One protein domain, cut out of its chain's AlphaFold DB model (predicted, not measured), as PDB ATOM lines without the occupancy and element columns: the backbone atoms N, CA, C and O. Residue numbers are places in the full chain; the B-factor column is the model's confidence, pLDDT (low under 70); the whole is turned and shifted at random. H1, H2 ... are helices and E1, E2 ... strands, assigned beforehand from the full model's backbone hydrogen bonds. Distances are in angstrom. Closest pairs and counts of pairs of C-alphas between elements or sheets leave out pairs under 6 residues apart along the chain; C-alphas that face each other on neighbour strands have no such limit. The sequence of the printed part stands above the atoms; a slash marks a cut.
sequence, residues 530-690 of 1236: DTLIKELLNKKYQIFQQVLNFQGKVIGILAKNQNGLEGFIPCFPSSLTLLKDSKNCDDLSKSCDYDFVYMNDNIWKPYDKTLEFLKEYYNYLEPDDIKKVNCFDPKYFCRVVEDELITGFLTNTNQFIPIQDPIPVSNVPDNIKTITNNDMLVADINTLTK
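This is residues 530 to 690 of the 1236 residues of an uncharacterized protein of viral metagenome (UniProt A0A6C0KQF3). Two lobes stand side by side, each built on a strongly twisted sheet of four strands, and helix H2 packs on both sheets where the lobes meet. The first lobe holds E3, E2, E1 and E4 with H1 over its sheet; the second holds E7, E6, E5 and E8, and H3 runs off from it, grazing its sheet with residues 680 to 681. The printed part has 161 residues with three named helices and eight named strands, in the order H1 E1 E2 E3 E4 H2 E5 E6 E7 E8 H3; the class is mixed, helices and strands. Both sheets are mixed, ordered E3, E2, E1, E4 and E7, E6, E5, E8. The whole is compact, with a radius of gyration of the C-alphas of 16.7 A and spans of 52 by 41 by 24 A.

The first sheet has E3, residues 566 to 574, 21.5 A; E2, residues 554 to 560, 17.7 A; E1, residues 542 to 548, 18.5 A; and E4, residues 595 to 598. The second has E7, residues 656 to 664, 18.2 A; E6, residues 645 to 650; E5, residues 638 to 642; and E8, residues 674 to 676. E3 bends by 59 degrees at residue 571, and E7 by 91 degrees at residue 660. H1, residues 530 to 538, begins at C-alpha 530 (-17.571, -6.869, 82.692). H2, residues 607 to 618, is 16.3 A long. H3, residues 680 to 689, ends at C-alpha 689 (-42.755, -17.941, 80.749).

E1, E2 and E3 form a meander, each strand the antiparallel neighbour of the one before; N 557 and O 569 of E2 and E3 are 2.8 A apart, and N 555 and O 547 of E2 and E1 2.8 A. E4 is parallel to E1, with N 548 and O 597 at 2.8 A. H1 is on this sheet at a height of 7.9 A, along the strands. H2 is over E3, slantwise to it at 47 degrees on the local plane; their closest C-alphas are those of Gly 567 and Phe 613, 6.1 A. H2 is also on one face of the second sheet, in two layers, over E7 and E6; the closest C-alphas of H2 and E7 are those of Tyr 607 and Ile 659, 5.6 A. E5, E6 and E7 form another meander, with N 640 and O 648 at 2.8 A and N 657 and O 649 at 2.8 A. E8 is parallel to E5, with N 675 and O 639 at 2.8 A. In H1, H2 and H3 every O i to N i+4 pair is within hydrogen-bond range.

The two C-alphas farthest apart, those of Leu 588 and Lys 627, are 54.9 A apart. The printed part has no cut. The links E3 to E4 and H2 to E5 are long. The mean pLDDT of the printed part is 79.4; residues 578 to 593, residue 669 and residues 678 to 690 are under 70.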
ATOM      1  N   ASP A 530     -18.692  -7.766  83.030       81.44
ATOM      2  CA  ASP A 530     -17.571  -6.869  82.692       81.44
ATOM      3  C   ASP A 530     -16.200  -7.434  83.118       81.44
ATOM      4  O   ASP A 530     -15.166  -7.051  82.566       81.44
ATOM      5  N   THR A 531     -16.166  -8.320  84.118       84.88
ATOM      6  CA  THR A 531     -14.944  -9.014  84.555       84.88
ATOM      7  C   THR A 531     -14.589 -10.106  83.554       84.88
ATOM      8  O   THR A 531     -13.454 -10.146  83.079       84.88
ATOM      9  N   LEU A 532     -15.577 -10.907  83.140       89.19
ATOM     10  CA  LEU A 532     -15.416 -11.908  82.091       89.19
ATOM     11  C   LEU A 532     -14.949 -11.270  80.774       89.19
ATOM     12  O   LEU A 532     -14.006 -11.759  80.164       89.19
ATOM     13  N   ILE A 533     -15.535 -10.144  80.357       87.31
ATOM     14  CA  ILE A 533     -15.120  -9.425  79.139       87.31
ATOM     15  C   ILE A 533     -13.635  -9.044  79.200       87.31
ATOM     16  O   ILE A 533     -12.904  -9.282  78.239       87.31
ATOM     17  N   LYS A 534     -13.154  -8.517  80.334       86.12
ATOM     18  CA  LYS A 534     -11.729  -8.189  80.526       86.12
ATOM     19  C   LYS A 534     -10.843  -9.435  80.464       86.12
ATOM     20  O   LYS A 534      -9.792  -9.397  79.829       86.12
ATOM     21  N   GLU A 535     -11.256 -10.541  81.082       88.56
ATOM     22  CA  GLU A 535     -10.528 -11.817  81.022       88.56
ATOM     23  C   GLU A 535     -10.447 -12.376  79.595       88.56
ATOM     24  O   GLU A 535      -9.373 -12.790  79.160       88.56
ATOM     25  N   LEU A 536     -11.548 -12.335  78.841       88.88
ATOM     26  CA  LEU A 536     -11.610 -12.789  77.451       88.88
ATOM     27  C   LEU A 536     -10.748 -11.930  76.522       88.88
ATOM     28  O   LEU A 536      -9.988 -12.481  75.725       88.88
ATOM     29  N   LEU A 537     -10.792 -10.602  76.665       86.56
ATOM     30  CA  LEU A 537      -9.926  -9.689  75.913       86.56
ATOM     31  C   LEU A 537      -8.440  -9.926  76.235       86.56
ATOM     32  O   LEU A 537      -7.621  -9.993  75.320       86.56
ATOM     33  N   ASN A 538      -8.090 -10.156  77.508       87.50
ATOM     34  CA  ASN A 538      -6.725 -10.517  77.918       87.50
ATOM     35  C   ASN A 538      -6.279 -11.880  77.354       87.50
ATOM     36  O   ASN A 538      -5.132 -12.024  76.929       87.50
ATOM     37  N   LYS A 539      -7.186 -12.867  77.291       87.12
ATOM     38  CA  LYS A 539      -6.981 -14.161  76.609       87.12
ATOM     39  C   LYS A 539      -7.037 -14.064  75.069       87.12
ATOM     40  O   LYS A 539      -6.857 -15.077  74.402       87.12
ATOM     41  N   LYS A 540      -7.250 -12.872  74.492       88.50
ATOM     42  CA  LYS A 540      -7.377 -12.603  73.042       88.50
ATOM     43  C   LYS A 540      -8.558 -13.303  72.346       88.50
ATOM     44  O   LYS A 540      -8.476 -13.598  71.154       88.50
ATOM     45  N   TYR A 541      -9.656 -13.546  73.062       89.38
ATOM     46  CA  TYR A 541     -10.916 -13.994  72.461       89.38
ATOM     47  C   TYR A 541     -11.640 -12.818  71.789       89.38
ATOM     48  O   TYR A 541     -11.702 -11.710  72.325       89.38
ATOM     49  N   GLN A 542     -12.247 -13.077  70.633       88.62
ATOM     50  CA  GLN A 542     -13.167 -12.164  69.966       88.62
ATOM     51  C   GLN A 542     -14.585 -12.393  70.498       88.62
ATOM     52  O   GLN A 542     -15.175 -13.455  70.300       88.62
ATOM     53  N   ILE A 543     -15.144 -11.381  71.156       87.69
ATOM     54  CA  ILE A 543     -16.520 -11.385  71.662       87.69
ATOM     55  C   ILE A 543     -17.449 -10.820  70.588       87.69
ATOM     56  O   ILE A 543     -17.201  -9.717  70.093       87.69
ATOM     57  N   PHE A 544     -18.524 -11.541  70.262       83.19
ATOM     58  CA  PHE A 544     -19.516 -11.089  69.282       83.19
ATOM     59  C   PHE A 544     -20.897 -10.817  69.893       83.19
ATOM     60  O   PHE A 544     -21.446  -9.744  69.634       83.19
ATOM     61  N   GLN A 545     -21.426 -11.706  70.744       87.12
ATOM     62  CA  GLN A 545     -22.792 -11.597  71.287       87.12
ATOM     63  C   GLN A 545     -22.884 -11.909  72.791       87.12
ATOM     64  O   GLN A 545     -22.186 -12.778  73.306       87.12
ATOM     65  N   GLN A 546     -23.776 -11.203  73.488       88.06
ATOM     66  CA  GLN A 546     -24.235 -11.482  74.858       88.06
ATOM     67  C   GLN A 546     -25.503 -12.352  74.818       88.06
ATOM     68  O   GLN A 546     -26.365 -12.111  73.978       88.06
ATOM     69  N   VAL A 547     -25.661 -13.315  75.728       87.94
ATOM     70  CA  VAL A 547     -26.845 -14.197  75.777       87.94
ATOM     71  C   VAL A 547     -27.769 -13.806  76.926       87.94
ATOM     72  O   VAL A 547     -27.357 -13.853  78.085       87.94
ATOM     73  N   LEU A 548     -29.015 -13.456  76.611       83.19
ATOM     74  CA  LEU A 548     -30.063 -13.047  77.550       83.19
ATOM     75  C   LEU A 548     -30.960 -14.205  78.006       83.19
ATOM     76  O   LEU A 548     -31.327 -15.080  77.221       83.19
ATOM     77  N   ASN A 549     -31.389 -14.145  79.268       81.06
ATOM     78  CA  ASN A 549     -32.478 -14.953  79.810       81.06
ATOM     79  C   ASN A 549     -33.835 -14.216  79.775       81.06
ATOM     80  O   ASN A 549     -33.908 -13.005  79.562       81.06
ATOM     81  N   PHE A 550     -34.922 -14.936  80.071       73.12
ATOM     82  CA  PHE A 550     -36.294 -14.395  80.129       73.12
ATOM     83  C   PHE A 550     -36.571 -13.451  81.319       73.12
ATOM     84  O   PHE A 550     -37.670 -12.912  81.453       73.12
ATOM     85  N   GLN A 551     -35.576 -13.213  82.178       73.00
ATOM     86  CA  GLN A 551     -35.602 -12.169  83.209       73.00
ATOM     87  C   GLN A 551     -34.904 -10.876  82.746       73.00
ATOM     88  O   GLN A 551     -34.931  -9.886  83.469       73.00
ATOM     89  N   GLY A 552     -34.301 -10.857  81.551       73.88
ATOM     90  CA  GLY A 552     -33.568  -9.706  81.015       73.88
ATOM     91  C   GLY A 552     -32.107  -9.608  81.467       73.88
ATOM     92  O   GLY A 552     -31.458  -8.605  81.173       73.88
ATOM     93  N   LYS A 553     -31.579 -10.632  82.151       85.06
ATOM     94  CA  LYS A 553     -30.169 -10.718  82.557       85.06
ATOM     95  C   LYS A 553     -29.344 -11.485  81.525       85.06
ATOM     96  O   LYS A 553     -29.782 -12.496  80.974       85.06
ATOM     97  N   VAL A 554     -28.122 -11.021  81.294       88.25
ATOM     98  CA  VAL A 554     -27.089 -11.712  80.525       88.25
ATOM     99  C   VAL A 554     -26.550 -12.870  81.359       88.25
ATOM    100  O   VAL A 554     -26.070 -12.658  82.469       88.25
ATOM    101  N   ILE A 555     -26.625 -14.089  80.826       90.44
ATOM    102  CA  ILE A 555     -26.167 -15.328  81.481       90.44
ATOM    103  C   ILE A 555     -24.852 -15.865  80.906       90.44
ATOM    104  O   ILE A 555     -24.237 -16.762  81.479       90.44
ATOM    105  N   GLY A 556     -24.371 -15.295  79.801       92.19
ATOM    106  CA  GLY A 556     -23.074 -15.628  79.221       92.19
ATOM    107  C   GLY A 556     -22.769 -14.863  77.940       92.19
ATOM    108  O   GLY A 556     -23.517 -13.978  77.521       92.19
ATOM    109  N   ILE A 557     -21.644 -15.213  77.332       92.62
ATOM    110  CA  ILE A 557     -21.083 -14.576  76.142       92.62
ATOM    111  C   ILE A 557     -20.800 -15.649  75.091       92.62
ATOM    112  O   ILE A 557     -20.232 -16.694  75.407       92.62
ATOM    113  N   LEU A 558     -21.129 -15.361  73.832       91.75
ATOM    114  CA  LEU A 558     -20.624 -16.102  72.683       91.75
ATOM    115  C   LEU A 558     -19.299 -15.477  72.226       91.75
ATOM    116  O   LEU A 558     -19.226 -14.290  71.874       91.75
ATOM    117  N   ALA A 559     -18.237 -16.279  72.285       92.12
ATOM    118  CA  ALA A 559     -16.869 -15.850  72.032       92.12
ATOM    119  C   ALA A 559     -16.124 -16.837  71.125       92.12
ATOM    120  O   ALA A 559     -16.436 -18.027  71.071       92.12
ATOM    121  N   LYS A 560     -15.123 -16.319  70.411       92.38
ATOM    122  CA  LYS A 560     -14.292 -17.057  69.457       92.38
ATOM    123  C   LYS A 560     -12.815 -16.931  69.826       92.38
ATOM    124  O   LYS A 560     -12.350 -15.822  70.086       92.38
ATOM    125  N   ASN A 561     -12.087 -18.043  69.877       89.31
ATOM    126  CA  ASN A 561     -10.649 -18.045  70.165       89.31
ATOM    127  C   ASN A 561      -9.817 -17.647  68.924       89.31
ATOM    128  O   ASN A 561     -10.353 -17.388  67.843       89.31
ATOM    129  N   GLN A 562      -8.486 -17.640  69.056       86.12
ATOM    130  CA  GLN A 562      -7.583 -17.336  67.935       86.12
ATOM    131  C   GLN A 562      -7.563 -18.426  66.846       86.12
ATOM    132  O   GLN A 562      -7.308 -18.119  65.684       86.12
ATOM    133  N   ASN A 563      -7.865 -19.676  67.206       83.69
ATOM    134  CA  ASN A 563      -7.897 -20.827  66.297       83.69
ATOM    135  C   ASN A 563      -9.209 -20.916  65.488       83.69
ATOM    136  O   ASN A 563      -9.363 -21.792  64.642       83.69
ATOM    137  N   GLY A 564     -10.163 -20.015  65.739       85.56
ATOM    138  CA  GLY A 564     -11.465 -19.977  65.083       85.56
ATOM    139  C   GLY A 564     -12.551 -20.844  65.731       85.56
ATOM    140  O   GLY A 564     -13.664 -20.887  65.207       85.56
ATOM    141  N   LEU A 565     -12.258 -21.479  66.865       89.69
ATOM    142  CA  LEU A 565     -13.207 -22.219  67.691       89.69
ATOM    143  C   LEU A 565     -14.165 -21.245  68.392       89.69
ATOM    144  O   LEU A 565     -13.733 -20.246  68.968       89.69
ATOM    145  N   GLU A 566     -15.461 -21.534  68.336       91.12
ATOM    146  CA  GLU A 566     -16.535 -20.691  68.870       91.12
ATOM    147  C   GLU A 566     -17.361 -21.448  69.911       91.12
ATOM    148  O   GLU A 566     -17.596 -22.649  69.766       91.12
ATOM    149  N   GLY A 567     -17.843 -20.746  70.933       91.06
ATOM    150  CA  GLY A 567     -18.674 -21.362  71.960       91.06
ATOM    151  C   GLY A 567     -19.214 -20.381  72.993       91.06
ATOM    152  O   GLY A 567     -18.945 -19.176  72.959       91.06
ATOM    153  N   PHE A 568     -20.017 -20.929  73.902       93.12
ATOM    154  CA  PHE A 568     -20.682 -20.204  74.976       93.12
ATOM    155  C   PHE A 568     -19.865 -20.256  76.267       93.12
ATOM    156  O   PHE A 568     -19.470 -21.329  76.723       93.12
ATOM    157  N   ILE A 569     -19.643 -19.090  76.871       93.50
ATOM    158  CA  ILE A 569     -18.952 -18.938  78.150       93.50
ATOM    159  C   ILE A 569     -19.931 -18.304  79.140       93.50
ATOM    160  O   ILE A 569     -20.326 -17.151  78.936       93.50
ATOM    161  N   PRO A 570     -20.343 -19.012  80.204       92.75
ATOM    162  CA  PRO A 570     -21.319 -18.483  81.138       92.75
ATOM    163  C   PRO A 570     -20.699 -17.411  82.046       92.75
ATOM    164  O   PRO A 570     -19.512 -17.442  82.379       92.75
ATOM    165  N   CYS A 571     -21.527 -16.461  82.470       91.31
ATOM    166  CA  CYS A 571     -21.181 -15.411  83.428       91.31
ATOM    167  C   CYS A 571     -22.192 -15.400  84.578       91.31
ATOM    168  O   CYS A 571     -23.231 -16.059  84.504       91.31
ATOM    169  N   PHE A 572     -21.897 -14.691  85.663       88.75
ATOM    170  CA  PHE A 572     -22.907 -14.434  86.688       88.75
ATOM    171  C   PHE A 572     -24.048 -13.602  86.073       88.75
ATOM    172  O   PHE A 572     -23.724 -12.650  85.359       88.75
ATOM    173  N   PRO A 573     -25.339 -13.910  86.325       88.75
ATOM    174  CA  PRO A 573     -26.465 -13.161  85.766       88.75
ATOM    175  C   PRO A 573     -26.295 -11.646  85.945       88.75
ATOM    176  O   PRO A 573     -26.331 -11.136  87.063       88.75
ATOM    177  N   SER A 574     -26.058 -10.943  84.838       86.81
ATOM    178  CA  SER A 574     -25.627  -9.539  84.825       86.81
ATOM    179  C   SER A 574     -26.553  -8.661  83.980       86.81
ATOM    180  O   SER A 574     -27.198  -9.152  83.056       86.81
ATOM    181  N   SER A 575     -26.582  -7.348  84.203       83.62
ATOM    182  CA  SER A 575     -27.214  -6.422  83.252       83.62
ATOM    183  C   SER A 575     -26.478  -6.360  81.901       83.62
ATOM    184  O   SER A 575     -25.282  -6.633  81.806       83.62
ATOM    185  N   LEU A 576     -27.193  -5.972  80.836       77.81
ATOM    186  CA  LEU A 576     -26.618  -5.752  79.501       77.81
ATOM    187  C   LEU A 576     -25.504  -4.699  79.524       77.81
ATOM    188  O   LEU A 576     -25.778  -3.523  79.787       77.81
ATOM    189  N   THR A 577     -24.283  -5.071  79.135       70.94
ATOM    190  CA  THR A 577     -23.202  -4.092  78.972       70.94
ATOM    191  C   THR A 577     -23.260  -3.424  77.594       70.94
ATOM    192  O   THR A 577     -23.612  -4.043  76.586       70.94
ATOM    193  N   LEU A 578     -22.894  -2.140  77.550       58.28
ATOM    194  CA  LEU A 578     -22.708  -1.349  76.320       58.28
ATOM    195  C   LEU A 578     -21.248  -0.911  76.126       58.28
ATOM    196  O   LEU A 578     -20.959  -0.094  75.260       58.28
ATOM    197  N   LEU A 579     -20.326  -1.402  76.956       52.38
ATOM    198  CA  LEU A 579     -18.941  -0.945  76.975       52.38
ATOM    199  C   LEU A 579     -18.042  -1.885  76.159       52.38
ATOM    200  O   LEU A 579     -17.405  -2.773  76.726       52.38
ATOM    201  N   LYS A 580     -17.910  -1.659  74.843       54.25
ATOM    202  CA  LYS A 580     -16.637  -2.004  74.186       54.25
ATOM    203  C   LYS A 580     -15.552  -1.065  74.697       54.25
ATOM    204  O   LYS A 580     -15.780   0.131  74.882       54.25
ATOM    205  N   ASP A 581     -14.361  -1.619  74.896       51.53
ATOM    206  CA  ASP A 581     -13.173  -0.841  75.236       51.53
ATOM    207  C   ASP A 581     -12.895   0.188  74.124       51.53
ATOM    208  O   ASP A 581     -12.848  -0.161  72.941       51.53
ATOM    209  N   SER A 582     -12.736   1.463  74.491       45.06
ATOM    210  CA  SER A 582     -12.797   2.595  73.549       45.06
ATOM    211  C   SER A 582     -11.643   2.644  72.543       45.06
ATOM    212  O   SER A 582     -11.672   3.441  71.611       45.06
ATOM    213  N   LYS A 583     -10.637   1.780  72.714       48.41
ATOM    214  CA  LYS A 583      -9.524   1.580  71.777       48.41
ATOM    215  C   LYS A 583      -9.862   0.675  70.586       48.41
ATOM    216  O   LYS A 583      -9.099   0.663  69.629       48.41
ATOM    217  N   ASN A 584     -10.970  -0.071  70.649       46.22
ATOM    218  CA  ASN A 584     -11.368  -1.080  69.657       46.22
ATOM    219  C   ASN A 584     -12.728  -0.766  68.989       46.22
ATOM    220  O   ASN A 584     -13.412  -1.677  68.519       46.22
ATOM    221  N   CYS A 585     -13.152   0.501  68.974       54.69
ATOM    222  CA  CYS A 585     -14.311   0.941  68.193       54.69
ATOM    223  C   CYS A 585     -13.858   1.493  66.837       54.69
ATOM    224  O   CYS A 585     -12.991   2.360  66.799       54.69
ATOM    225  N   ASP A 586     -14.476   1.044  65.741       45.34
ATOM    226  CA  ASP A 586     -14.285   1.664  64.426       45.34
ATOM    227  C   ASP A 586     -14.823   3.103  64.423       45.34
ATOM    228  O   ASP A 586     -16.009   3.323  64.695       45.34
ATOM    229  N   ASP A 587     -13.987   4.062  64.004       48.97
ATOM    230  CA  ASP A 587     -14.305   5.502  63.901       48.97
ATOM    231  C   ASP A 587     -15.553   5.816  63.044       48.97
ATOM    232  O   ASP A 587     -16.122   6.909  63.117       48.97
ATOM    233  N   LEU A 588     -16.002   4.862  62.222       46.84
ATOM    234  CA  LEU A 588     -17.171   4.991  61.350       46.84
ATOM    235  C   LEU A 588     -18.515   4.730  62.052       46.84
ATOM    236  O   LEU A 588     -19.548   5.184  61.555       46.84
ATOM    237  N   SER A 589     -18.539   4.036  63.197       41.72
ATOM    238  CA  SER A 589     -19.783   3.719  63.916       41.72
ATOM    239  C   SER A 589     -19.826   4.386  65.292       41.72
ATOM    240  O   SER A 589     -19.096   4.027  66.210       41.72
ATOM    241  N   LYS A 590     -20.740   5.348  65.478       43.53
ATOM    242  CA  LYS A 590     -20.929   6.093  66.744       43.53
ATOM    243  C   LYS A 590     -21.557   5.256  67.885       43.53
ATOM    244  O   LYS A 590     -22.238   5.813  68.742       43.53
ATOM    245  N   SER A 591     -21.390   3.934  67.884       45.25
ATOM    246  CA  SER A 591     -22.031   3.007  68.822       45.25
ATOM    247  C   SER A 591     -21.082   1.860  69.206       45.25
ATOM    248  O   SER A 591     -20.941   0.884  68.468       45.25
ATOM    249  N   CYS A 592     -20.421   1.996  70.357       56.12
ATOM    250  CA  CYS A 592     -19.390   1.091  70.888       56.12
ATOM    251  C   CYS A 592     -19.967  -0.132  71.633       56.12
ATOM    252  O   CYS A 592     -19.508  -0.476  72.717       56.12
ATOM    253  N   ASP A 593     -20.985  -0.795  71.094       60.34
ATOM    254  CA  ASP A 593     -21.748  -1.796  71.851       60.34
ATOM    255  C   ASP A 593     -21.481  -3.233  71.380       60.34
ATOM    256  O   ASP A 593     -21.139  -3.484  70.219       60.34
ATOM    257  N   TYR A 594     -21.665  -4.190  72.290       70.62
ATOM    258  CA  TYR A 594     -21.767  -5.607  71.950       70.62
ATOM    259  C   TYR A 594     -23.190  -5.946  71.493       70.62
ATOM    260  O   TYR A 594     -24.167  -5.331  71.930       70.62
ATOM    261  N   ASP A 595     -23.307  -6.928  70.604       72.88
ATOM    262  CA  ASP A 595     -24.604  -7.451  70.187       72.88
ATOM    263  C   ASP A 595     -25.194  -8.386  71.262       72.88
ATOM    264  O   ASP A 595     -24.500  -8.744  72.219       72.88
ATOM    265  N   PHE A 596     -26.474  -8.749  71.152       78.56
ATOM    266  CA  PHE A 596     -27.115  -9.688  72.078       78.56
ATOM    267  C   PHE A 596     -28.152 -10.570  71.375       78.56
ATOM    268  O   PHE A 596     -28.747 -10.149  70.388       78.56
ATOM    269  N   VAL A 597     -28.368 -11.762  71.929       80.38
ATOM    270  CA  VAL A 597     -29.309 -12.814  71.496       80.38
ATOM    271  C   VAL A 597     -29.959 -13.446  72.731       80.38
ATOM    272  O   VAL A 597     -29.462 -13.259  73.844       80.38
ATOM    273  N   TYR A 598     -31.049 -14.192  72.579       75.56
ATOM    274  CA  TYR A 598     -31.688 -14.923  73.675       75.56
ATOM    275  C   TYR A 598     -31.207 -16.376  73.780       75.56
ATOM    276  O   TYR A 598     -30.707 -16.975  72.831       75.56
ATOM    277  N   MET A 599     -31.379 -16.974  74.965       77.00
ATOM    278  CA  MET A 599     -30.979 -18.363  75.241       77.00
ATOM    279  C   MET A 599     -31.723 -19.437  74.419       77.00
ATOM    280  O   MET A 599     -31.277 -20.581  74.371       77.00
ATOM    281  N   ASN A 600     -32.874 -19.095  73.832       70.38
ATOM    282  CA  ASN A 600     -33.698 -19.983  73.005       70.38
ATOM    283  C   ASN A 600     -33.436 -19.824  71.501       70.38
ATOM    284  O   ASN A 600     -34.041 -20.544  70.709       70.38
ATOM    285  N   ASP A 601     -32.572 -18.888  71.110       71.31
ATOM    286  CA  ASP A 601     -32.127 -18.765  69.728       71.31
ATOM    287  C   ASP A 601     -31.139 -19.894  69.398       71.31
ATOM    288  O   ASP A 601     -30.665 -20.617  70.278       71.31
ATOM    289  N   ASN A 602     -30.805 -20.066  68.117       74.00
ATOM    290  CA  ASN A 602     -29.926 -21.148  67.660       74.00
ATOM    291  C   ASN A 602     -28.435 -20.858  67.958       74.00
ATOM    292  O   ASN A 602     -27.614 -20.682  67.055       74.00
ATOM    293  N   ILE A 603     -28.111 -20.741  69.249       84.62
ATOM    294  CA  ILE A 603     -26.788 -20.390  69.784       84.62
ATOM    295  C   ILE A 603     -25.975 -21.618  70.207       84.62
ATOM    296  O   ILE A 603     -24.741 -21.579  70.200       84.62
ATOM    297  N   TRP A 604     -26.664 -22.701  70.575       88.94
ATOM    298  CA  TRP A 604     -26.067 -23.942  71.060       88.94
ATOM    299  C   TRP A 604     -25.359 -24.686  69.924       88.94
ATOM    300  O   TRP A 604     -25.692 -24.535  68.749       88.94
ATOM    301  N   LYS A 605     -24.332 -25.470  70.264       90.12
ATOM    302  CA  LYS A 605     -23.497 -26.186  69.289       90.12
ATOM    303  C   LYS A 605     -23.578 -27.701  69.523       90.12
ATOM    304  O   LYS A 605     -23.907 -28.125  70.638       90.12
ATOM    305  N   PRO A 606     -23.278 -28.533  68.508       90.06
ATOM    306  CA  PRO A 606     -23.181 -29.980  68.677       90.06
ATOM    307  C   PRO A 606     -22.164 -30.367  69.755       90.06
ATOM    308  O   PRO A 606     -21.215 -29.621  70.012       90.06
ATOM    309  N   TYR A 607     -22.348 -31.551  70.342       88.56
ATOM    310  CA  TYR A 607     -21.563 -32.046  71.476       88.56
ATOM    311  C   TYR A 607     -20.049 -31.874  71.308       88.56
ATOM    312  O   TYR A 607     -19.421 -31.254  72.161       88.56
ATOM    313  N   ASP A 608     -19.481 -32.351  70.197       88.62
ATOM    314  CA  ASP A 608     -18.028 -32.375  69.986       88.62
ATOM    315  C   ASP A 608     -17.415 -30.969  69.992       88.62
ATOM    316  O   ASP A 608     -16.404 -30.729  70.653       88.62
ATOM    317  N   LYS A 609     -18.072 -30.008  69.325       91.19
ATOM    318  CA  LYS A 609     -17.631 -28.602  69.280       91.19
ATOM    319  C   LYS A 609     -17.727 -27.936  70.648       91.19
ATOM    320  O   LYS A 609     -16.816 -27.213  71.048       91.19
ATOM    321  N   THR A 610     -18.823 -28.183  71.363       91.81
ATOM    322  CA  THR A 610     -19.019 -27.675  72.726       91.81
ATOM    323  C   THR A 610     -17.954 -28.250  73.661       91.81
ATOM    324  O   THR A 610     -17.346 -27.508  74.428       91.81
ATOM    325  N   LEU A 611     -17.658 -29.547  73.551       91.75
ATOM    326  CA  LEU A 611     -16.638 -30.210  74.353       91.75
ATOM    327  C   LEU A 611     -15.232 -29.658  74.082       91.75
ATOM    328  O   LEU A 611     -14.522 -29.322  75.028       91.75
ATOM    329  N   GLU A 612     -14.834 -29.544  72.813       92.25
ATOM    330  CA  GLU A 612     -13.528 -29.006  72.412       92.25
ATOM    331  C   GLU A 612     -13.316 -27.587  72.971       92.25
ATOM    332  O   GLU A 612     -12.282 -27.294  73.578       92.25
ATOM    333  N   PHE A 613     -14.343 -26.738  72.868       93.38
ATOM    334  CA  PHE A 613     -14.314 -25.367  73.369       93.38
ATOM    335  C   PHE A 613     -14.216 -25.286  74.896       93.38
ATOM    336  O   PHE A 613     -13.423 -24.506  75.429       93.38
ATOM    337  N   LEU A 614     -14.974 -26.114  75.620       92.00
ATOM    338  CA  LEU A 614     -14.900 -26.157  77.081       92.00
ATOM    339  C   LEU A 614     -13.552 -26.712  77.564       92.00
ATOM    340  O   LEU A 614     -13.006 -26.190  78.541       92.00
ATOM    341  N   LYS A 615     -12.976 -27.707  76.871       91.19
ATOM    342  CA  LYS A 615     -11.633 -28.221  77.190       91.19
ATOM    343  C   LYS A 615     -10.560 -27.143  77.046       91.19
ATOM    344  O   LYS A 615      -9.741 -27.003  77.954       91.19
ATOM    345  N   GLU A 616     -10.591 -26.356  75.969       90.69
ATOM    346  CA  GLU A 616      -9.678 -25.220  75.789       90.69
ATOM    347  C   GLU A 616      -9.888 -24.159  76.881       90.69
ATOM    348  O   GLU A 616      -8.963 -23.833  77.627       90.69
ATOM    349  N   TYR A 617     -11.109 -23.631  77.008       89.56
ATOM    350  CA  TYR A 617     -11.376 -22.459  77.844       89.56
ATOM    351  C   TYR A 617     -11.040 -22.688  79.330       89.56
ATOM    352  O   TYR A 617     -10.457 -21.804  79.982       89.56
ATOM    353  N   TYR A 618     -11.371 -23.878  79.851       88.81
ATOM    354  CA  TYR A 618     -11.085 -24.287  81.229       88.81
ATOM    355  C   TYR A 618      -9.679 -24.879  81.430       88.81
ATOM    356  O   TYR A 618      -9.287 -25.095  82.575       88.81
ATOM    357  N   ASN A 619      -8.887 -25.077  80.366       88.19
ATOM    358  CA  ASN A 619      -7.617 -25.820  80.393       88.19
ATOM    359  C   ASN A 619      -7.794 -27.202  81.052       88.19
ATOM    360  O   ASN A 619      -7.129 -27.529  82.041       88.19
ATOM    361  N   TYR A 620      -8.757 -27.968  80.534       86.50
ATOM    362  CA  TYR A 620      -9.168 -29.254  81.091       86.50
ATOM    363  C   TYR A 620      -8.004 -30.246  81.129       86.50
ATOM    364  O   TYR A 620      -7.268 -30.390  80.152       86.50
ATOM    365  N   LEU A 621      -7.855 -30.946  82.254       84.06
ATOM    366  CA  LEU A 621      -6.900 -32.041  82.396       84.06
ATOM    367  C   LEU A 621      -7.655 -33.366  82.422       84.06
ATOM    368  O   LEU A 621      -8.604 -33.514  83.186       84.06
ATOM    369  N   GLU A 622      -7.212 -34.330  81.618       81.12
ATOM    370  CA  GLU A 622      -7.752 -35.688  81.681       81.12
ATOM    371  C   GLU A 622      -7.397 -36.327  83.042       81.12
ATOM    372  O   GLU A 622      -6.231 -36.294  83.444       81.12
ATOM    373  N   PRO A 623      -8.376 -36.871  83.784       78.38
ATOM    374  CA  PRO A 623      -8.163 -37.411  85.124       78.38
ATOM    375  C   PRO A 623      -7.701 -38.875  85.116       78.38
ATOM    376  O   PRO A 623      -8.351 -39.726  84.516       78.38
ATOM    377  N   ASP A 624      -6.689 -39.204  85.926       75.62
ATOM    378  CA  ASP A 624      -6.253 -40.599  86.145       75.62
ATOM    379  C   ASP A 624      -7.347 -41.488  86.783       75.62
ATOM    380  O   ASP A 624      -7.347 -42.709  86.638       75.62
ATOM    381  N   ASP A 625      -8.281 -40.888  87.535       80.00
ATOM    382  CA  ASP A 625      -9.390 -41.582  88.202       80.00
ATOM    383  C   ASP A 625     -10.660 -40.716  88.227       80.00
ATOM    384  O   ASP A 625     -10.855 -39.863  89.102       80.00
ATOM    385  N   ILE A 626     -11.572 -40.993  87.288       78.25
ATOM    386  CA  ILE A 626     -12.868 -40.312  87.116       78.25
ATOM    387  C   ILE A 626     -13.700 -40.300  88.415       78.25
ATOM    388  O   ILE A 626     -14.465 -39.363  88.656       78.25
ATOM    389  N   LYS A 627     -13.548 -41.293  89.308       73.81
ATOM    390  CA  LYS A 627     -14.320 -41.351  90.564       73.81
ATOM    391  C   LYS A 627     -13.897 -40.272  91.562       73.81
ATOM    392  O   LYS A 627     -14.729 -39.846  92.363       73.81
ATOM    393  N   LYS A 628     -12.640 -39.815  91.503       75.69
ATOM    394  CA  LYS A 628     -12.088 -38.760  92.374       75.69
ATOM    395  C   LYS A 628     -12.351 -37.343  91.858       75.69
ATOM    396  O   LYS A 628     -12.262 -36.400  92.642       75.69
ATOM    397  N   VAL A 629     -12.691 -37.188  90.577       80.75
ATOM    398  CA  VAL A 629     -12.996 -35.887  89.961       80.75
ATOM    399  C   VAL A 629     -14.188 -35.237  90.646       80.75
ATOM    400  O   VAL A 629     -15.206 -35.884  90.894       80.75
ATOM    401  N   ASN A 630     -14.100 -33.936  90.899       84.94
ATOM    402  CA  ASN A 630     -15.205 -33.146  91.420       84.94
ATOM    403  C   ASN A 630     -15.527 -32.006  90.464       84.94
ATOM    404  O   ASN A 630     -14.638 -31.283  90.031       84.94
ATOM    405  N   CYS A 631     -16.814 -31.824  90.177       85.19
ATOM    406  CA  CYS A 631     -17.284 -30.872  89.171       85.19
ATOM    407  C   CYS A 631     -16.996 -29.410  89.535       85.19
ATOM    408  O   CYS A 631     -17.037 -28.570  88.656       85.19
ATOM    409  N   PHE A 632     -16.708 -29.113  90.810       85.19
ATOM    410  CA  PHE A 632     -16.360 -27.782  91.318       85.19
ATOM    411  C   PHE A 632     -14.862 -27.432  91.216       85.19
ATOM    412  O   PHE A 632     -14.472 -26.306  91.537       85.19
ATOM    413  N   ASP A 633     -14.001 -28.376  90.831       86.00
ATOM    414  CA  ASP A 633     -12.569 -28.111  90.669       86.00
ATOM    415  C   ASP A 633     -12.333 -27.219  89.432       86.00
ATOM    416  O   ASP A 633     -12.916 -27.469  88.376       86.00
ATOM    417  N   PRO A 634     -11.494 -26.167  89.521       82.56
ATOM    418  CA  PRO A 634     -11.295 -25.227  88.424       82.56
ATOM    419  C   PRO A 634     -10.826 -25.823  87.089       82.56
ATOM    420  O   PRO A 634     -11.000 -25.134  86.087       82.56
ATOM    421  N   LYS A 635     -10.251 -27.034  87.061       84.81
ATOM    422  CA  LYS A 635      -9.776 -27.696  85.830       84.81
ATOM    423  C   LYS A 635     -10.734 -28.753  85.268       84.81
ATOM    424  O   LYS A 635     -10.381 -29.434  84.310       84.81
ATOM    425  N   TYR A 636     -11.923 -28.903  85.850       87.25
ATOM    426  CA  TYR A 636     -12.884 -29.932  85.460       87.25
ATOM    427  C   TYR A 636     -14.289 -29.356  85.255       87.25
ATOM    428  O   TYR A 636     -14.669 -28.328  85.812       87.25
ATOM    429  N   PHE A 637     -15.073 -30.066  84.456       89.94
ATOM    430  CA  PHE A 637     -16.515 -29.911  84.307       89.94
ATOM    431  C   PHE A 637     -17.127 -31.310  84.166       89.94
ATOM    432  O   PHE A 637     -16.410 -32.293  83.949       89.94
ATOM    433  N   CYS A 638     -18.440 -31.414  84.342       90.19
ATOM    434  CA  CYS A 638     -19.159 -32.685  84.348       90.19
ATOM    435  C   CYS A 638     -20.227 -32.720  83.253       90.19
ATOM    436  O   CYS A 638     -20.760 -31.688  82.865       90.19
ATOM    437  N   ARG A 639     -20.549 -33.910  82.756       90.00
ATOM    438  CA  ARG A 639     -21.582 -34.147  81.740       90.00
ATOM    439  C   ARG A 639     -22.932 -34.376  82.419       90.00
ATOM    440  O   ARG A 639     -22.982 -35.097  83.413       90.00
ATOM    441  N   VAL A 640     -24.006 -33.787  81.903       87.81
ATOM    442  CA  VAL A 640     -25.374 -33.959  82.420       87.81
ATOM    443  C   VAL A 640     -26.134 -34.939  81.535       87.81
ATOM    444  O   VAL A 640     -26.034 -34.870  80.309       87.81
ATOM    445  N   VAL A 641     -26.853 -35.869  82.165       84.19
ATOM    446  CA  VAL A 641     -27.634 -36.917  81.499       84.19
ATOM    447  C   VAL A 641     -29.047 -36.990  82.080       84.19
ATOM    448  O   VAL A 641     -29.208 -37.118  83.295       84.19
ATOM    449  N   GLU A 642     -30.039 -36.997  81.196       78.31
ATOM    450  CA  GLU A 642     -31.462 -37.236  81.463       78.31
ATOM    451  C   GLU A 642     -31.913 -38.407  80.578       78.31
ATOM    452  O   GLU A 642     -31.573 -38.437  79.400       78.31
ATOM    453  N   ASP A 643     -32.601 -39.408  81.134       77.44
ATOM    454  CA  ASP A 643     -33.130 -40.573  80.395       77.44
ATOM    455  C   ASP A 643     -32.140 -41.240  79.404       77.44
ATOM    456  O   ASP A 643     -32.476 -41.576  78.271       77.44
ATOM    457  N   GLU A 644     -30.890 -41.435  79.847       76.50
ATOM    458  CA  GLU A 644     -29.757 -41.980  79.063       76.50
ATOM    459  C   GLU A 644     -29.293 -41.116  77.864       76.50
ATOM    460  O   GLU A 644     -28.373 -41.501  77.130       76.50
ATOM    461  N   LEU A 645     -29.844 -39.909  77.716       76.69
ATOM    462  CA  LEU A 645     -29.426 -38.878  76.770       76.69
ATOM    463  C   LEU A 645     -28.563 -37.818  77.466       76.69
ATOM    464  O   LEU A 645     -28.885 -37.310  78.536       76.69
ATOM    465  N   ILE A 646     -27.450 -37.454  76.840       82.06
ATOM    466  CA  ILE A 646     -26.610 -36.327  77.237       82.06
ATOM    467  C   ILE A 646     -27.304 -35.042  76.794       82.06
ATOM    468  O   ILE A 646     -27.534 -34.860  75.600       82.06
ATOM    469  N   THR A 647     -27.597 -34.146  77.737       86.25
ATOM    470  CA  THR A 647     -28.277 -32.861  77.483       86.25
ATOM    471  C   THR A 647     -27.326 -31.661  77.529       86.25
ATOM    472  O   THR A 647     -27.618 -30.610  76.958       86.25
ATOM    473  N   GLY A 648     -26.152 -31.799  78.157       90.38
ATOM    474  CA  GLY A 648     -25.148 -30.734  78.206       90.38
ATOM    475  C   GLY A 648     -24.038 -30.952  79.233       90.38
ATOM    476  O   GLY A 648     -23.758 -32.078  79.652       90.38
ATOM    477  N   PHE A 649     -23.411 -29.856  79.660       91.44
ATOM    478  CA  PHE A 649     -22.312 -29.840  80.630       91.44
ATOM    479  C   PHE A 649     -22.606 -28.923  81.824       91.44
ATOM    480  O   PHE A 649     -23.145 -27.833  81.663       91.44
ATOM    481  N   LEU A 650     -22.200 -29.340  83.024       91.19
ATOM    482  CA  LEU A 650     -22.199 -28.545  84.252       91.19
ATOM    483  C   LEU A 650     -20.773 -28.068  84.563       91.19
ATOM    484  O   LEU A 650     -19.863 -28.883  84.749       91.19
ATOM    485  N   THR A 651     -20.583 -26.755  84.649       91.25
ATOM    486  CA  THR A 651     -19.280 -26.122  84.904       91.25
ATOM    487  C   THR A 651     -18.854 -26.151  86.379       91.25
ATOM    488  O   THR A 651     -19.656 -26.332  87.298       91.25
ATOM    489  N   ASN A 652     -17.580 -25.819  86.614       88.19
ATOM    490  CA  ASN A 652     -16.997 -25.489  87.923       88.19
ATOM    491  C   ASN A 652     -17.643 -24.298  88.664       88.19
ATOM    492  O   ASN A 652     -17.366 -24.081  89.850       88.19
ATOM    493  N   THR A 653     -18.519 -23.554  87.987       88.88
ATOM    494  CA  THR A 653     -19.327 -22.458  88.535       88.88
ATOM    495  C   THR A 653     -20.783 -22.850  88.805       88.88
ATOM    496  O   THR A 653     -21.589 -21.987  89.140       88.88
ATOM    497  N   ASN A 654     -21.127 -24.142  88.691       88.56
ATOM    498  CA  ASN A 654     -22.494 -24.670  88.799       88.56
ATOM    499  C   ASN A 654     -23.453 -24.072  87.750       88.56
ATOM    500  O   ASN A 654     -24.596 -23.738  88.056       88.56
ATOM    501  N   GLN A 655     -22.974 -23.899  86.516       89.19
ATOM    502  CA  GLN A 655     -23.762 -23.366  85.405       89.19
ATOM    503  C   GLN A 655     -23.915 -24.436  84.328       89.19
ATOM    504  O   GLN A 655     -22.958 -25.146  84.013       89.19
ATOM    505  N   PHE A 656     -25.127 -24.569  83.796       89.62
ATOM    506  CA  PHE A 656     -25.446 -25.541  82.759       89.62
ATOM    507  C   PHE A 656     -25.203 -24.946  81.366       89.62
ATOM    508  O   PHE A 656     -25.566 -23.802  81.099       89.62
ATOM    509  N   ILE A 657     -24.573 -25.729  80.493       91.38
ATOM    510  CA  ILE A 657     -24.300 -25.406  79.092       91.38
ATOM    511  C   ILE A 657     -24.943 -26.509  78.237       91.38
ATOM    512  O   ILE A 657     -24.373 -27.602  78.148       91.38
ATOM    513  N   PRO A 658     -26.119 -26.249  77.641       88.00
ATOM    514  CA  PRO A 658     -26.771 -27.160  76.707       88.00
ATOM    515  C   PRO A 658     -25.923 -27.477  75.472       88.00
ATOM    516  O   PRO A 658     -25.089 -26.676  75.034       88.00
ATOM    517  N   ILE A 659     -26.206 -28.627  74.865       89.19
ATOM    518  CA  ILE A 659     -25.822 -28.934  73.481       89.19
ATOM    519  C   ILE A 659     -27.024 -28.761  72.548       89.19
ATOM    520  O   ILE A 659     -28.164 -28.754  72.996       89.19
ATOM    521  N   GLN A 660     -26.761 -28.611  71.248       85.62
ATOM    522  CA  GLN A 660     -27.800 -28.365  70.239       85.62
ATOM    523  C   GLN A 660     -28.859 -29.481  70.172       85.62
ATOM    524  O   GLN A 660     -30.049 -29.190  70.130       85.62
ATOM    525  N   ASP A 661     -28.420 -30.740  70.173       81.69
ATOM    526  CA  ASP A 661     -29.266 -31.927  70.041       81.69
ATOM    527  C   ASP A 661     -28.822 -32.964  71.094       81.69
ATOM    528  O   ASP A 661     -27.624 -33.270  71.143       81.69
ATOM    529  N   PRO A 662     -29.722 -33.511  71.939       85.00
ATOM    530  CA  PRO A 662     -29.362 -34.538  72.916       85.00
ATOM    531  C   PRO A 662     -28.864 -35.828  72.256       85.00
ATOM    532  O   PRO A 662     -29.439 -36.294  71.271       85.00
ATOM    533  N   ILE A 663     -27.817 -36.444  72.816       81.75
ATOM    534  CA  ILE A 663     -27.186 -37.647  72.237       81.75
ATOM    535  C   ILE A 663     -27.130 -38.823  73.226       81.75
ATOM    536  O   ILE A 663     -26.839 -38.605  74.400       81.75
ATOM    537  N   PRO A 664     -27.353 -40.081  72.797       76.25
ATOM    538  CA  PRO A 664     -27.256 -41.239  73.687       76.25
ATOM    539  C   PRO A 664     -25.868 -41.394  74.313       76.25
ATOM    540  O   PRO A 664     -24.858 -41.360  73.607       76.25
ATOM    541  N   VAL A 665     -25.813 -41.658  75.624       76.88
ATOM    542  CA  VAL A 665     -24.553 -41.893  76.364       76.88
ATOM    543  C   VAL A 665     -23.721 -43.028  75.749       76.88
ATOM    544  O   VAL A 665     -22.493 -42.975  75.774       76.88
ATOM    545  N   SER A 666     -24.371 -44.028  75.144       71.31
ATOM    546  CA  SER A 666     -23.723 -45.148  74.446       71.31
ATOM    547  C   SER A 666     -22.843 -44.740  73.263       71.31
ATOM    548  O   SER A 666     -21.974 -45.509  72.863       71.31
ATOM    549  N   ASN A 667     -23.082 -43.564  72.678       72.94
ATOM    550  CA  ASN A 667     -22.471 -43.156  71.416       72.94
ATOM    551  C   ASN A 667     -21.187 -42.335  71.614       72.94
ATOM    552  O   ASN A 667     -20.570 -41.943  70.625       72.94
ATOM    553  N   VAL A 668     -20.785 -42.067  72.864       75.00
ATOM    554  CA  VAL A 668     -19.708 -41.122  73.185       75.00
ATOM    555  C   VAL A 668     -18.603 -41.779  74.027       75.00
ATOM    556  O   VAL A 668     -18.766 -41.942  75.240       75.00
ATOM    557  N   PRO A 669     -17.456 -42.140  73.419       67.19
ATOM    558  CA  PRO A 669     -16.317 -42.727  74.118       67.19
ATOM    559  C   PRO A 669     -15.423 -41.638  74.743       67.19
ATOM    560  O   PRO A 669     -14.297 -41.415  74.301       67.19
ATOM    561  N   ASP A 670     -15.926 -40.951  75.773       72.56
ATOM    562  CA  ASP A 670     -15.166 -39.976  76.572       72.56
ATOM    563  C   ASP A 670     -15.044 -40.374  78.056       72.56
ATOM    564  O   ASP A 670     -15.772 -41.235  78.554       72.56
ATOM    565  N   ASN A 671     -14.113 -39.724  78.765       77.19
ATOM    566  CA  ASN A 671     -13.801 -39.961  80.179       77.19
ATOM    567  C   ASN A 671     -14.371 -38.878  81.126       77.19
ATOM    568  O   ASN A 671     -13.828 -38.626  82.204       77.19
ATOM    569  N   ILE A 672     -15.471 -38.214  80.756       84.75
ATOM    570  CA  ILE A 672     -16.034 -37.103  81.532       84.75
ATOM    571  C   ILE A 672     -16.978 -37.630  82.619       84.75
ATOM    572  O   ILE A 672     -17.898 -38.420  82.381       84.75
ATOM    573  N   LYS A 673     -16.794 -37.139  83.850       85.88
ATOM    574  CA  LYS A 673     -17.668 -37.482  84.978       85.88
ATOM    575  C   LYS A 673     -19.116 -37.083  84.676       85.88
ATOM    576  O   LYS A 673     -19.411 -35.918  84.425       85.88
ATOM    577  N   THR A 674     -20.015 -38.060  84.737       85.44
ATOM    578  CA  THR A 674     -21.447 -37.889  84.455       85.44
ATOM    579  C   THR A 674     -22.248 -37.626  85.740       85.44
ATOM    580  O   THR A 674     -21.963 -38.216  86.784       85.44
ATOM    581  N   ILE A 675     -23.255 -36.754  85.651       84.50
ATOM    582  CA  ILE A 675     -24.285 -36.487  86.661       84.50
ATOM    583  C   ILE A 675     -25.649 -36.757  86.019       84.50
ATOM    584  O   ILE A 675     -25.913 -36.272  84.921       84.50
ATOM    585  N   THR A 676     -26.528 -37.483  86.709       78.38
ATOM    586  CA  THR A 676     -27.932 -37.625  86.299       78.38
ATOM    587  C   THR A 676     -28.739 -36.445  86.832       78.38
ATOM    588  O   THR A 676     -28.759 -36.233  88.045       78.38
ATOM    589  N   ASN A 677     -29.362 -35.664  85.949       70.19
ATOM    590  CA  ASN A 677     -30.206 -34.524  86.313       70.19
ATOM    591  C   ASN A 677     -31.115 -34.140  85.136       70.19
ATOM    592  O   ASN A 677     -30.735 -34.367  83.991       70.19
ATOM    593  N   ASN A 678     -32.263 -33.529  85.419       67.00
ATOM    594  CA  ASN A 678     -33.206 -33.085  84.391       67.00
ATOM    595  C   ASN A 678     -32.668 -31.893  83.577       67.00
ATOM    596  O   ASN A 678     -31.823 -31.140  84.075       67.00
ATOM    597  N   ASP A 679     -33.200 -31.665  82.370       64.50
ATOM    598  CA  ASP A 679     -32.927 -30.464  81.574       64.50
ATOM    599  C   ASP A 679     -33.385 -29.191  82.311       64.50
ATOM    600  O   ASP A 679     -34.565 -28.823  82.376       64.50
ATOM    601  N   MET A 680     -32.393 -28.498  82.873       65.56
ATOM    602  CA  MET A 680     -32.573 -27.258  83.620       65.56
ATOM    603  C   MET A 680     -33.085 -26.112  82.739       65.56
ATOM    604  O   MET A 680     -33.839 -25.276  83.229       65.56
ATOM    605  N   LEU A 681     -32.733 -26.071  81.449       63.06
ATOM    606  CA  LEU A 681     -33.156 -24.994  80.554       63.06
ATOM    607  C   LEU A 681     -34.636 -25.140  80.183       63.06
ATOM    608  O   LEU A 681     -35.380 -24.161  80.232       63.06
ATOM    609  N   VAL A 682     -35.102 -26.356  79.887       64.88
ATOM    610  CA  VAL A 682     -36.533 -26.607  79.635       64.88
ATOM    611  C   VAL A 682     -37.372 -26.320  80.888       64.88
ATOM    612  O   VAL A 682     -38.453 -25.731  80.785       64.88
ATOM    613  N   ALA A 683     -36.878 -26.674  82.078       58.09
ATOM    614  CA  ALA A 683     -37.536 -26.348  83.345       58.09
ATOM    615  C   ALA A 683     -37.617 -24.828  83.595       58.09
ATOM    616  O   ALA A 683     -38.698 -24.316  83.910       58.09
ATOM    617  N   ASP A 684     -36.517 -24.095  83.393       62.34
ATOM    618  CA  ASP A 684     -36.454 -22.639  83.566       62.34
ATOM    619  C   ASP A 684     -37.361 -21.904  82.572       62.34
ATOM    620  O   ASP A 684     -38.130 -21.032  82.980       62.34
ATOM    621  N   ILE A 685     -37.351 -22.276  81.284       64.19
ATOM    622  CA  ILE A 685     -38.235 -21.672  80.274       64.19
ATOM    623  C   ILE A 685     -39.695 -21.841  80.684       64.19
ATOM    624  O   ILE A 685     -40.442 -20.862  80.715       64.19
ATOM    625  N   ASN A 686     -40.111 -23.061  81.032       64.31
ATOM    626  CA  ASN A 686     -41.493 -23.322  81.424       64.31
ATOM    627  C   ASN A 686     -41.882 -22.538  82.688       64.31
ATOM    628  O   ASN A 686     -42.957 -21.946  82.716       64.31
ATOM    629  N   THR A 687     -41.002 -22.469  83.688       62.16
ATOM    630  CA  THR A 687     -41.274 -21.783  84.963       62.16
ATOM    631  C   THR A 687     -41.292 -20.255  84.829       62.16
ATOM    632  O   THR A 687     -42.057 -19.590  85.520       62.16
ATOM    633  N   LEU A 688     -40.473 -19.679  83.940       61.53
ATOM    634  CA  LEU A 688     -40.339 -18.224  83.767       61.53
ATOM    635  C   LEU A 688     -41.313 -17.614  82.748       61.53
ATOM    636  O   LEU A 688     -41.525 -16.401  82.787       61.53
ATOM    637  N   THR A 689     -41.871 -18.418  81.834       56.72
ATOM    638  CA  THR A 689     -42.755 -17.941  80.749       56.72
ATOM    639  C   THR A 689     -44.207 -18.413  80.866       56.72
ATOM    640  O   THR A 689     -45.086 -17.782  80.288       56.72
ATOM    641  N   LYS A 690     -44.509 -19.491  81.609       61.97
ATOM    642  CA  LYS A 690     -45.866 -20.060  81.664       61.97
ATOM    643  C   LYS A 690     -46.469 -19.961  83.064       61.97
ATOM    644  O   LYS A 690     -46.199 -20.791  83.922       61.97
TER     645      LYS A 690